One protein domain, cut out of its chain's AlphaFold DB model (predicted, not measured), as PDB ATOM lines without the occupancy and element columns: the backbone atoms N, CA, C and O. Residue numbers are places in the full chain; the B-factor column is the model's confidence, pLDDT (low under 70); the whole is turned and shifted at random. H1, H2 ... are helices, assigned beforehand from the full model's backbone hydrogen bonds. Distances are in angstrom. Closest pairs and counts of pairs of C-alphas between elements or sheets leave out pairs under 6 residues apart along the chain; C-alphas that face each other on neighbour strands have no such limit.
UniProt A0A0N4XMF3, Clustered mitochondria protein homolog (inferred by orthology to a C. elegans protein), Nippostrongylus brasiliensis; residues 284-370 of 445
ATOM      1  N   ARG A 284     128.269 -69.447  -0.763       95.75
ATOM      2  CA  ARG A 284     128.021 -70.584   0.136       95.75
ATOM      3  C   ARG A 284     128.176 -70.177   1.597       95.75
ATOM      4  O   ARG A 284     128.989 -69.308   1.902       95.75
ATOM      5  N   HIS A 285     127.479 -70.871   2.493       94.81
ATOM      6  CA  HIS A 285     127.599 -70.648   3.934       94.81
ATOM      7  C   HIS A 285     129.046 -70.787   4.423       94.81
ATOM      8  O   HIS A 285     129.539 -69.913   5.128       94.81
ATOM      9  N   GLU A 286     129.760 -71.822   3.966       96.06
ATOM     10  CA  GLU A 286     131.151 -72.057   4.359       96.06
ATOM     11  C   GLU A 286     132.050 -70.875   3.956       96.06
ATOM     12  O   GLU A 286     132.950 -70.490   4.695       96.06
ATOM     13  N   PHE A 287     131.776 -70.242   2.808       98.00
ATOM     14  CA  PHE A 287     132.506 -69.050   2.377       98.00
ATOM     15  C   PHE A 287     132.162 -67.817   3.211       98.00
ATOM     16  O   PHE A 287     133.050 -67.026   3.521       98.00
ATOM     17  N   VAL A 288     130.885 -67.637   3.560       97.44
ATOM     18  CA  VAL A 288     130.431 -66.505   4.380       97.44
ATOM     19  C   VAL A 288     131.143 -66.507   5.733       97.44
ATOM     20  O   VAL A 288     131.629 -65.455   6.148       97.44
ATOM     21  N   GLU A 289     131.283 -67.673   6.370       96.12
ATOM     22  CA  GLU A 289     132.042 -67.803   7.620       96.12
ATOM     23  C   GLU A 289     133.529 -67.476   7.422       96.12
ATOM     24  O   GLU A 289     134.069 -66.646   8.150       96.12
ATOM     25  N   ILE A 290     134.171 -68.019   6.379       97.69
ATOM     26  CA  ILE A 290     135.585 -67.729   6.070       97.69
ATOM     27  C   ILE A 290     135.815 -66.226   5.841       97.69
ATOM     28  O   ILE A 290     136.756 -65.640   6.379       97.69
ATOM     29  N   PHE A 291     134.948 -65.574   5.063       98.31
ATOM     30  CA  PHE A 291     135.035 -64.137   4.808       98.31
ATOM     31  C   PHE A 291     134.834 -63.321   6.091       98.31
ATOM     32  O   PHE A 291     135.581 -62.374   6.351       98.31
ATOM     33  N   HIS A 292     133.845 -63.691   6.906       97.56
ATOM     34  CA  HIS A 292     133.567 -63.037   8.178       97.56
ATOM     35  C   HIS A 292     134.754 -63.158   9.148       97.56
ATOM     36  O   HIS A 292     135.183 -62.152   9.718       97.56
ATOM     37  N   GLU A 293     135.337 -64.350   9.292       96.44
ATOM     38  CA  GLU A 293     136.539 -64.586  10.101       96.44
ATOM     39  C   GLU A 293     137.733 -63.767   9.600       96.44
ATOM     40  O   GLU A 293     138.408 -63.103  10.393       96.44
ATOM     41  N   ALA A 294     137.966 -63.733   8.284       97.56
ATOM     42  CA  ALA A 294     139.032 -62.932   7.685       97.56
ATOM     43  C   ALA A 294     138.879 -61.435   8.008       97.56
ATOM     44  O   ALA A 294     139.849 -60.774   8.401       97.56
ATOM     45  N   ARG A 295     137.654 -60.900   7.915       97.69
ATOM     46  CA  ARG A 295     137.348 -59.508   8.281       97.69
ATOM     47  C   ARG A 295     137.501 -59.261   9.777       97.69
ATOM     48  O   ARG A 295     138.063 -58.235  10.156       97.69
ATOM     49  N   CYS A 296     137.082 -60.197  10.624       96.81
ATOM     50  CA  CYS A 296     137.255 -60.096  12.073       96.81
ATOM     51  C   CYS A 296     138.745 -60.042  12.452       96.81
ATOM     52  O   CYS A 296     139.181 -59.158  13.192       96.81
ATOM     53  N   MET A 297     139.572 -60.912  11.865       96.06
ATOM     54  CA  MET A 297     141.023 -60.893  12.079       96.06
ATOM     55  C   MET A 297     141.662 -59.579  11.617       96.06
ATOM     56  O   MET A 297     142.528 -59.030  12.307       96.06
ATOM     57  N   GLN A 298     141.237 -59.039  10.470       97.06
ATOM     58  CA  GLN A 298     141.710 -57.741   9.984       97.06
ATOM     59  C   GLN A 298     141.310 -56.598  10.928       97.06
ATOM     60  O   GLN A 298     142.138 -55.722  11.205       97.06
ATOM     61  N   PHE A 299     140.088 -56.625  11.461       97.44
ATOM     62  CA  PHE A 299     139.601 -55.667  12.453       97.44
ATOM     63  C   PHE A 299     140.476 -55.700  13.713       97.44
ATOM     64  O   PHE A 299     141.069 -54.685  14.086       97.44
ATOM     65  N   ILE A 300     140.657 -56.886  14.304       95.06
ATOM     66  CA  ILE A 300     141.472 -57.099  15.511       95.06
ATOM     67  C   ILE A 300     142.903 -56.599  15.293       95.06
ATOM     68  O   ILE A 300     143.447 -55.855  16.115       95.06
ATOM     69  N   LYS A 301     143.515 -56.952  14.157       95.88
ATOM     70  CA  LYS A 301     144.873 -56.520  13.809       95.88
ATOM     71  C   LYS A 301     144.972 -54.999  13.689       95.88
ATOM     72  O   LYS A 301     145.951 -54.420  14.156       95.88
ATOM     73  N   THR A 302     143.980 -54.355  13.079       96.31
ATOM     74  CA  THR A 302     143.964 -52.900  12.875       96.31
ATOM     75  C   THR A 302     143.817 -52.157  14.200       96.31
ATOM     76  O   THR A 302     144.629 -51.275  14.490       96.31
ATOM     77  N   ALA A 303     142.874 -52.572  15.049       95.00
ATOM     78  CA  ALA A 303     142.678 -51.993  16.376       95.00
ATOM     79  C   ALA A 303     143.928 -52.162  17.260       95.00
ATOM     80  O   ALA A 303     144.437 -51.188  17.822       95.00
ATOM     81  N   ALA A 304     144.497 -53.372  17.313       92.88
ATOM     82  CA  ALA A 304     145.703 -53.652  18.092       92.88
ATOM     83  C   ALA A 304     146.932 -52.869  17.593       92.88
ATOM     84  O   ALA A 304     147.797 -52.487  18.384       92.88
ATOM     85  N   ASN A 305     147.045 -52.633  16.283       93.00
ATOM     86  CA  ASN A 305     148.109 -51.802  15.722       93.00
ATOM     87  C   ASN A 305     147.921 -50.326  16.078       93.00
ATOM     88  O   ASN A 305     148.907 -49.656  16.388       93.00
ATOM     89  N   HIS A 306     146.682 -49.825  16.068       91.00
ATOM     90  CA  HIS A 306     146.403 -48.437  16.423       91.00
ATOM     91  C   HIS A 306     146.834 -48.125  17.861       91.00
ATOM     92  O   HIS A 306     147.508 -47.130  18.126       91.00
ATOM     93  N   VAL A 307     146.525 -49.039  18.775       88.94
ATOM     94  CA  VAL A 307     146.852 -48.908  20.198       88.94
ATOM     95  C   VAL A 307     148.354 -49.011  20.428       88.94
ATOM     96  O   VAL A 307     148.923 -48.173  21.122       88.94
ATOM     97  N   ARG A 308     149.032 -49.958  19.765       88.44
ATOM     98  CA  ARG A 308     150.501 -50.054  19.809       88.44
ATOM     99  C   ARG A 308     151.187 -48.771  19.339       88.44
ATOM    100  O   ARG A 308     152.150 -48.332  19.964       88.44
ATOM    101  N   GLN A 309     150.682 -48.143  18.276       88.12
ATOM    102  CA  GLN A 309     151.199 -46.854  17.805       88.12
ATOM    103  C   GLN A 309     150.988 -45.749  18.848       88.12
ATOM    104  O   GLN A 309     151.928 -45.008  19.140       88.12
ATOM    105  N   HIS A 310     149.806 -45.680  19.465       85.81
ATOM    106  CA  HIS A 310     149.508 -44.709  20.518       85.81
ATOM    107  C   HIS A 310     150.418 -44.878  21.751       85.81
ATOM    108  O   HIS A 310     150.972 -43.899  22.252       85.81
ATOM    109  N   ILE A 311     150.645 -46.116  22.201       85.75
ATOM    110  CA  ILE A 311     151.545 -46.428  23.325       85.75
ATOM    111  C   ILE A 311     152.986 -46.015  22.998       85.75
ATOM    112  O   ILE A 311     153.639 -45.347  23.801       85.75
ATOM    113  N   SER A 312     153.466 -46.339  21.793       83.81
ATOM    114  CA  SER A 312     154.827 -45.988  21.362       83.81
ATOM    115  C   SER A 312     155.076 -44.474  21.303       83.81
ATOM    116  O   SER A 312     156.201 -44.027  21.520       83.81
ATOM    117  N   ALA A 313     154.029 -43.677  21.060       81.94
ATOM    118  CA  ALA A 313     154.113 -42.223  21.009       81.94
ATOM    119  C   ALA A 313     154.149 -41.562  22.402       81.94
ATOM    120  O   ALA A 313     154.762 -40.504  22.546       81.94
ATOM    121  N   ASN A 314     153.546 -42.177  23.430       73.81
ATOM    122  CA  ASN A 314     153.274 -41.516  24.717       73.81
ATOM    123  C   ASN A 314     154.172 -41.914  25.910       73.81
ATOM    124  O   ASN A 314     153.980 -41.370  26.994       73.81
ATOM    125  N   LYS A 315     155.220 -42.732  25.707       68.94
ATOM    126  CA  LYS A 315     156.112 -43.307  26.751       68.94
ATOM    127  C   LYS A 315     155.370 -44.199  27.766       68.94
ATOM    128  O   LYS A 315     154.271 -43.896  28.213       68.94
ATOM    129  N   GLU A 316     156.003 -45.310  28.140       64.75
ATOM    130  CA  GLU A 316     155.438 -46.334  29.034       64.75
ATOM    131  C   GLU A 316     155.117 -45.767  30.431       64.75
ATOM    132  O   GLU A 316     156.007 -45.554  31.252       64.75
ATOM    133  N   ASN A 317     153.829 -45.533  30.694       74.88
ATOM    134  CA  ASN A 317     153.261 -45.132  31.985       74.88
ATOM    135  C   ASN A 317     152.067 -46.043  32.331       74.88
ATOM    136  O   ASN A 317     151.551 -46.742  31.462       74.88
ATOM    137  N   GLN A 318     151.574 -46.002  33.574       75.31
ATOM    138  CA  GLN A 318     150.423 -46.809  34.025       75.31
ATOM    139  C   GLN A 318     149.200 -46.705  33.088       75.31
ATOM    140  O   GLN A 318     148.574 -47.710  32.777       75.31
ATOM    141  N   GLU A 319     148.938 -45.511  32.548       78.56
ATOM    142  CA  GLU A 319     147.857 -45.242  31.588       78.56
ATOM    143  C   GLU A 319     147.985 -46.050  30.282       78.56
ATOM    144  O   GLU A 319     146.984 -46.465  29.708       78.56
ATOM    145  N   SER A 320     149.208 -46.341  29.821       81.50
ATOM    146  CA  SER A 320     149.428 -47.151  28.612       81.50
ATOM    147  C   SER A 320     149.049 -48.623  28.804       81.50
ATOM    148  O   SER A 320     148.468 -49.223  27.902       81.50
ATOM    149  N   LEU A 321     149.303 -49.171  29.999       83.06
ATOM    150  CA  LEU A 321     148.917 -50.536  30.368       83.06
ATOM    151  C   LEU A 321     147.397 -50.660  30.523       83.06
ATOM    152  O   LEU A 321     146.812 -51.666  30.121       83.06
ATOM    153  N   ASP A 322     146.746 -49.634  31.076       85.44
ATOM    154  CA  ASP A 322     145.290 -49.613  31.234       85.44
ATOM    155  C   ASP A 322     144.580 -49.598  29.866       85.44
ATOM    156  O   ASP A 322     143.619 -50.342  29.664       85.44
ATOM    157  N   VAL A 323     145.094 -48.824  28.899       86.56
ATOM    158  CA  VAL A 323     144.587 -48.805  27.512       86.56
ATOM    159  C   VAL A 323     144.785 -50.157  26.822       86.56
ATOM    160  O   VAL A 323     143.867 -50.650  26.169       86.56
ATOM    161  N   GLU A 324     145.960 -50.777  26.954       87.56
ATOM    162  CA  GLU A 324     146.246 -52.075  26.329       87.56
ATOM    163  C   GLU A 324     145.321 -53.185  26.852       87.56
ATOM    164  O   GLU A 324     144.774 -53.970  26.069       87.56
ATOM    165  N   ASN A 325     145.083 -53.213  28.165       89.69
ATOM    166  CA  ASN A 325     144.163 -54.161  28.789       89.69
ATOM    167  C   ASN A 325     142.710 -53.936  28.346       89.69
ATOM    168  O   ASN A 325     142.008 -54.901  28.037       89.69
ATOM    169  N   ASP A 326     142.260 -52.680  28.293       91.00
ATOM    170  CA  ASP A 326     140.899 -52.326  27.874       91.00
ATOM    171  C   ASP A 326     140.632 -52.711  26.411       91.00
ATOM    172  O   ASP A 326     139.616 -53.336  26.107       91.00
ATOM    173  N   VAL A 327     141.589 -52.447  25.518       90.38
ATOM    174  CA  VAL A 327     141.522 -52.870  24.110       90.38
ATOM    175  C   VAL A 327     141.494 -54.383  24.008       90.38
ATOM    176  O   VAL A 327     140.663 -54.925  23.290       90.38
ATOM    177  N   THR A 328     142.373 -55.081  24.724       91.38
ATOM    178  CA  THR A 328     142.416 -56.548  24.684       91.38
ATOM    179  C   THR A 328     141.070 -57.136  25.104       91.38
ATOM    180  O   THR A 328     140.549 -58.019  24.426       91.38
ATOM    181  N   LYS A 329     140.457 -56.595  26.163       93.12
ATOM    182  CA  LYS A 329     139.115 -56.991  26.597       93.12
ATOM    183  C   LYS A 329     138.056 -56.712  25.522       93.12
ATOM    184  O   LYS A 329     137.275 -57.608  25.216       93.12
ATOM    185  N   ALA A 330     138.057 -55.518  24.929       91.62
ATOM    186  CA  ALA A 330     137.121 -55.154  23.865       91.62
ATOM    187  C   ALA A 330     137.260 -56.068  22.633       91.62
ATOM    188  O   ALA A 330     136.264 -56.479  22.046       91.62
ATOM    189  N   LEU A 331     138.489 -56.438  22.261       92.00
ATOM    190  CA  LEU A 331     138.755 -57.343  21.141       92.00
ATOM    191  C   LEU A 331     138.307 -58.780  21.427       92.00
ATOM    192  O   LEU A 331     137.800 -59.436  20.521       92.00
ATOM    193  N   VAL A 332     138.444 -59.253  22.671       92.06
ATOM    194  CA  VAL A 332     137.885 -60.547  23.093       92.06
ATOM    195  C   VAL A 332     136.360 -60.519  23.001       92.06
ATOM    196  O   VAL A 332     135.778 -61.423  22.407       92.06
ATOM    197  N   GLU A 333     135.715 -59.463  23.505       91.88
ATOM    198  CA  GLU A 333     134.260 -59.290  23.401       91.88
ATOM    199  C   GLU A 333     133.804 -59.322  21.934       91.88
ATOM    200  O   GLU A 333     132.921 -60.109  21.603       91.88
ATOM    201  N   VAL A 334     134.476 -58.590  21.039       90.00
ATOM    202  CA  VAL A 334     134.200 -58.615  19.592       90.00
ATOM    203  C   VAL A 334     134.390 -60.009  18.985       90.00
ATOM    204  O   VAL A 334     133.546 -60.449  18.207       90.00
ATOM    205  N   SER A 335     135.461 -60.725  19.343       87.75
ATOM    206  CA  SER A 335     135.724 -62.075  18.820       87.75
ATOM    207  C   SER A 335     134.673 -63.103  19.252       87.75
ATOM    208  O   SER A 335     134.388 -64.045  18.520       87.75
ATOM    209  N   GLU A 336     134.046 -62.886  20.408       86.94
ATOM    210  CA  GLU A 336     132.919 -63.678  20.908       86.94
ATOM    211  C   GLU A 336     131.559 -63.150  20.408       86.94
ATOM    212  O   GLU A 336     130.501 -63.592  20.858       86.94
ATOM    213  N   GLY A 337     131.566 -62.163  19.505       82.94
ATOM    214  CA  GLY A 337     130.368 -61.525  18.968       82.94
ATOM    215  C   GLY A 337     129.593 -60.692  19.994       82.94
ATOM    216  O   GLY A 337     128.396 -60.474  19.816       82.94
ATOM    217  N   ARG A 338     130.207 -60.258  21.093       86.75
ATOM    218  CA  ARG A 338     129.593 -59.400  22.118       86.75
ATOM    219  C   ARG A 338     129.890 -57.925  21.837       86.75
ATOM    220  O   ARG A 338     130.896 -57.589  21.219       86.75
ATOM    221  N   GLU A 339     129.009 -57.041  22.303       86.62
ATOM    222  CA  GLU A 339     129.250 -55.594  22.237       86.62
ATOM    223  C   GLU A 339     130.461 -55.227  23.107       86.62
ATOM    224  O   GLU A 339     130.442 -55.536  24.305       86.62
ATOM    225  N   PRO A 340     131.486 -54.559  22.550       87.31
ATOM    226  CA  PRO A 340     132.621 -54.109  23.335       87.31
ATOM    227  C   PRO A 340     132.205 -52.976  24.279       87.31
ATOM    228  O   PRO A 340     131.752 -51.914  23.848       87.31
ATOM    229  N   LEU A 341     132.393 -53.172  25.584       83.38
ATOM    230  CA  LEU A 341     132.114 -52.149  26.594       83.38
ATOM    231  C   LEU A 341     133.402 -51.436  26.998       83.38
ATOM    232  O   LEU A 341     134.160 -51.920  27.839       83.38
ATOM    233  N   THR A 342     133.611 -50.238  26.451       85.81
ATOM    234  CA  THR A 342     134.740 -49.375  26.816       85.81
ATOM    235  C   THR A 342     134.314 -47.923  27.026       85.81
ATOM    236  O   THR A 342     133.479 -47.373  26.306       85.81
ATOM    237  N   ASN A 343     134.929 -47.274  28.015       85.38
ATOM    238  CA  ASN A 343     134.865 -45.823  28.204       85.38
ATOM    239  C   ASN A 343     136.176 -45.122  27.820       85.38
ATOM    240  O   ASN A 343     136.243 -43.894  27.868       85.38
ATOM    241  N   CYS A 344     137.201 -45.878  27.426       89.62
ATOM    242  CA  CYS A 344     138.489 -45.331  27.039       89.62
ATOM    243  C   CYS A 344     138.415 -44.726  25.632       89.62
ATOM    244  O   CYS A 344     138.016 -45.383  24.670       89.62
ATOM    245  N   VAL A 345     138.811 -43.458  25.509       90.38
ATOM    246  CA  VAL A 345     138.762 -42.713  24.240       90.38
ATOM    247  C   VAL A 345     139.670 -43.359  23.195       90.38
ATOM    248  O   VAL A 345     139.248 -43.567  22.062       90.38
ATOM    249  N   VAL A 346     140.878 -43.765  23.596       90.12
ATOM    250  CA  VAL A 346     141.860 -44.397  22.702       90.12
ATOM    251  C   VAL A 346     141.340 -45.730  22.164       90.12
ATOM    252  O   VAL A 346     141.478 -46.012  20.975       90.12
ATOM    253  N   THR A 347     140.693 -46.537  23.011       90.94
ATOM    254  CA  THR A 347     140.065 -47.795  22.587       90.94
ATOM    255  C   THR A 347     138.946 -47.537  21.584       90.94
ATOM    256  O   THR A 347     138.915 -48.178  20.539       90.94
ATOM    257  N   LYS A 348     138.066 -46.561  21.842       93.50
ATOM    258  CA  LYS A 348     136.993 -46.191  20.904       93.50
ATOM    259  C   LYS A 348     137.539 -45.730  19.554       93.50
ATOM    260  O   LYS A 348     137.035 -46.155  18.522       93.50
ATOM    261  N   GLU A 349     138.595 -44.920  19.549       94.00
ATOM    262  CA  GLU A 349     139.270 -44.509  18.312       94.00
ATOM    263  C   GLU A 349     139.895 -45.695  17.567       94.00
ATOM    264  O   GLU A 349     139.842 -45.752  16.338       94.00
ATOM    265  N   ALA A 350     140.472 -46.657  18.293       94.56
ATOM    266  CA  ALA A 350     141.030 -47.872  17.709       94.56
ATOM    267  C   ALA A 350     139.955 -48.748  17.060       94.56
ATOM    268  O   ALA A 350     140.162 -49.223  15.943       94.56
ATOM    269  N   LEU A 351     138.816 -48.935  17.736       95.81
ATOM    270  CA  LEU A 351     137.683 -49.693  17.208       95.81
ATOM    271  C   LEU A 351     137.066 -48.991  15.996       95.81
ATOM    272  O   LEU A 351     136.834 -49.653  14.993       95.81
ATOM    273  N   ALA A 352     136.898 -47.666  16.031       96.44
ATOM    274  CA  ALA A 352     136.361 -46.910  14.900       96.44
ATOM    275  C   ALA A 352     137.267 -46.987  13.659       96.44
ATOM    276  O   ALA A 352     136.803 -47.270  12.557       96.44
ATOM    277  N   LYS A 353     138.589 -46.835  13.831       96.25
ATOM    278  CA  LYS A 353     139.556 -47.013  12.729       96.25
ATOM    279  C   LYS A 353     139.562 -48.437  12.188       96.25
ATOM    280  O   LYS A 353     139.729 -48.646  10.990       96.25
ATOM    281  N   ALA A 354     139.410 -49.426  13.065       97.25
ATOM    282  CA  ALA A 354     139.312 -50.817  12.653       97.25
ATOM    283  C   ALA A 354     138.003 -51.103  11.906       97.25
ATOM    284  O   ALA A 354     138.039 -51.806  10.899       97.25
ATOM    285  N   ALA A 355     136.882 -50.533  12.359       97.31
ATOM    286  CA  ALA A 355     135.571 -50.636  11.730       97.31
ATOM    287  C   ALA A 355     135.589 -50.039  10.319       97.31
ATOM    288  O   ALA A 355     135.169 -50.697   9.365       97.31
ATOM    289  N   GLU A 356     136.176 -48.849  10.172       97.38
ATOM    290  CA  GLU A 356     136.408 -48.203   8.880       97.38
ATOM    291  C   GLU A 356     137.256 -49.092   7.955       97.38
ATOM    292  O   GLU A 356     136.866 -49.349   6.818       97.38
ATOM    293  N   ALA A 357     138.370 -49.641   8.456       97.19
ATOM    294  CA  ALA A 357     139.304 -50.447   7.664       97.19
ATOM    295  C   ALA A 357     138.729 -51.771   7.136       97.19
ATOM    296  O   ALA A 357     139.276 -52.334   6.186       97.19
ATOM    297  N   VAL A 358     137.670 -52.295   7.762       97.19
ATOM    298  CA  VAL A 358     136.985 -53.521   7.316       97.19
ATOM    299  C   VAL A 358     135.630 -53.251   6.675       97.19
ATOM    300  O   VAL A 358     134.967 -54.210   6.286       97.19
ATOM    301  N   HIS A 359     135.249 -51.978   6.537       97.00
ATOM    302  CA  HIS A 359     133.946 -51.532   6.044       97.00
ATOM    303  C   HIS A 359     132.767 -52.106   6.833       97.00
ATOM    304  O   HIS A 359     131.752 -52.495   6.256       97.00
ATOM    305  N   SER A 360     132.913 -52.135   8.157       97.25
ATOM    306  CA  SER A 360     131.843 -52.500   9.080       97.25
ATOM    307  C   SER A 360     130.573 -51.686   8.810       97.25
ATOM    308  O   SER A 360     130.633 -50.509   8.442       97.25
ATOM    309  N   LEU A 361     129.408 -52.307   9.008       95.81
ATOM    310  CA  LEU A 361     128.118 -51.615   8.939       95.81
ATOM    311  C   LEU A 361     127.942 -50.607  10.075       95.81
ATOM    312  O   LEU A 361     127.186 -49.646   9.938       95.81
ATOM    313  N   ARG A 362     128.661 -50.817  11.180       94.56
ATOM    314  CA  ARG A 362     128.730 -49.903  12.313       94.56
ATOM    315  C   ARG A 362     130.068 -49.195  12.341       94.56
ATOM    316  O   ARG A 362     131.109 -49.828  12.210       94.56
ATOM    317  N   ASP A 363     130.036 -47.894  12.589       94.31
ATOM    318  CA  ASP A 363     131.245 -47.070  12.567       94.31
ATOM    319  C   ASP A 363     132.089 -47.212  13.854       94.31
ATOM    320  O   ASP A 363     133.220 -46.738  13.905       94.31
ATOM    321  N   ASP A 364     131.557 -47.849  14.903       92.38
ATOM    322  CA  ASP A 364     132.156 -47.933  16.242       92.38
ATOM    323  C   ASP A 364     132.641 -49.336  16.643       92.38
ATOM    324  O   ASP A 364     133.385 -49.477  17.614       92.38
ATOM    325  N   THR A 365     132.227 -50.378  15.924       94.50
ATOM    326  CA  THR A 365     132.533 -51.776  16.251       94.50
ATOM    327  C   THR A 365     132.504 -52.655  15.003       94.50
ATOM    328  O   THR A 365     132.192 -52.199  13.906       94.50
ATOM    329  N   PHE A 366     132.839 -53.929  15.165       96.62
ATOM    330  CA  PHE A 366     132.781 -54.928  14.109       96.62
ATOM    331  C   PHE A 366     131.343 -55.407  13.866       96.62
ATOM    332  O   PHE A 366     130.715 -55.988  14.749       96.62
ATOM    333  N   ASP A 367     130.839 -55.186  12.656       96.31
ATOM    334  CA  ASP A 367     129.526 -55.632  12.203       96.31
ATOM    335  C   ASP A 367     129.575 -55.964  10.705       96.31
ATOM    336  O   ASP A 367     129.484 -55.083   9.845       96.31
ATOM    337  N   ILE A 368     129.763 -57.249  10.395       97.62
ATOM    338  CA  ILE A 368     129.767 -57.784   9.030       97.62
ATOM    339  C   ILE A 368     128.598 -58.755   8.906       97.62
ATOM    340  O   ILE A 368     128.687 -59.929   9.261       97.62
ATOM    341  N   ARG A 369     127.476 -58.238   8.414       97.56
ATOM    342  CA  ARG A 369     126.251 -58.990   8.139       97.56
ATOM    343  C   ARG A 369     125.699 -58.581   6.779       97.56
ATOM    344  O   ARG A 369     126.025 -57.515   6.260       97.56
ATOM    345  N   PHE A 370     124.862 -59.422   6.192       98.25
ATOM    346  CA  PHE A 370     124.367 -59.267   4.834       98.25
ATOM    347  C   PHE A 370     122.857 -59.089   4.839       98.25
ATOM    348  O   PHE A 370     122.127 -59.923   5.371       98.25
TER     349      PHE A 370
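What this domain is: This is residues 284 to 370 of the 445 residues of the protein "Clustered mitochondria protein homolog (inferred by orthology to a C. elegans protein)" of Nippostrongylus brasiliensis (UniProt A0A0N4XMF3). A long helical hairpin, H1 and H2, has a shorter helix, H3, crossing one side of it, and the unnamed end stretch, residues 359 to 370, loops at the last end of H3 and then runs on past it toward the first end of H1, where the C-alphas of Arg 284 and Phe 370 are 12.8 A apart. The printed part has 87 residues, with three named helices in the order H1, H2, H3 and no named strand: all helix. It is compact, with a radius of gyration of the C-alphas of 13.3 A, and a rod spanning 48 by 20 by 18 A.

How they stand to each other: H1, residues 285 to 314, and H2, residues 318 to 335, touch at a shallow tilt of 5 degrees, opposite ways; their closest C-alphas, of Ile 311 and Ser 320, are 5.7 A apart. H3, residues 345 to 358, touches H1 at a steep tilt of 39 degrees, opposite ways, closest at the C-alphas of Ala 303 and Ala 350, 4.6 A. With residues 346 to 347 alone, H3 touches residues 323 to 327 of H2, at a steep tilt of 39 degrees, the same way; the C-alphas of Val 327 and Thr 347, 5.5 A apart, are closest. In H1, H2 and H3 every O i to N i+4 pair is within hydrogen-bond range.

Where its parts are: H1 begins at C-alpha 285 (127.599, -70.648, 3.934) and is 44.0 A long. H2 is 26.1 A long; H3, 20.2 A, ends at C-alpha 358 (136.985, -53.521, 7.316).

The domain as a whole: The printed part has no cut and no long link; residues 313 to 318 stand free. pLDDT is under 70 at residues 315 to 316.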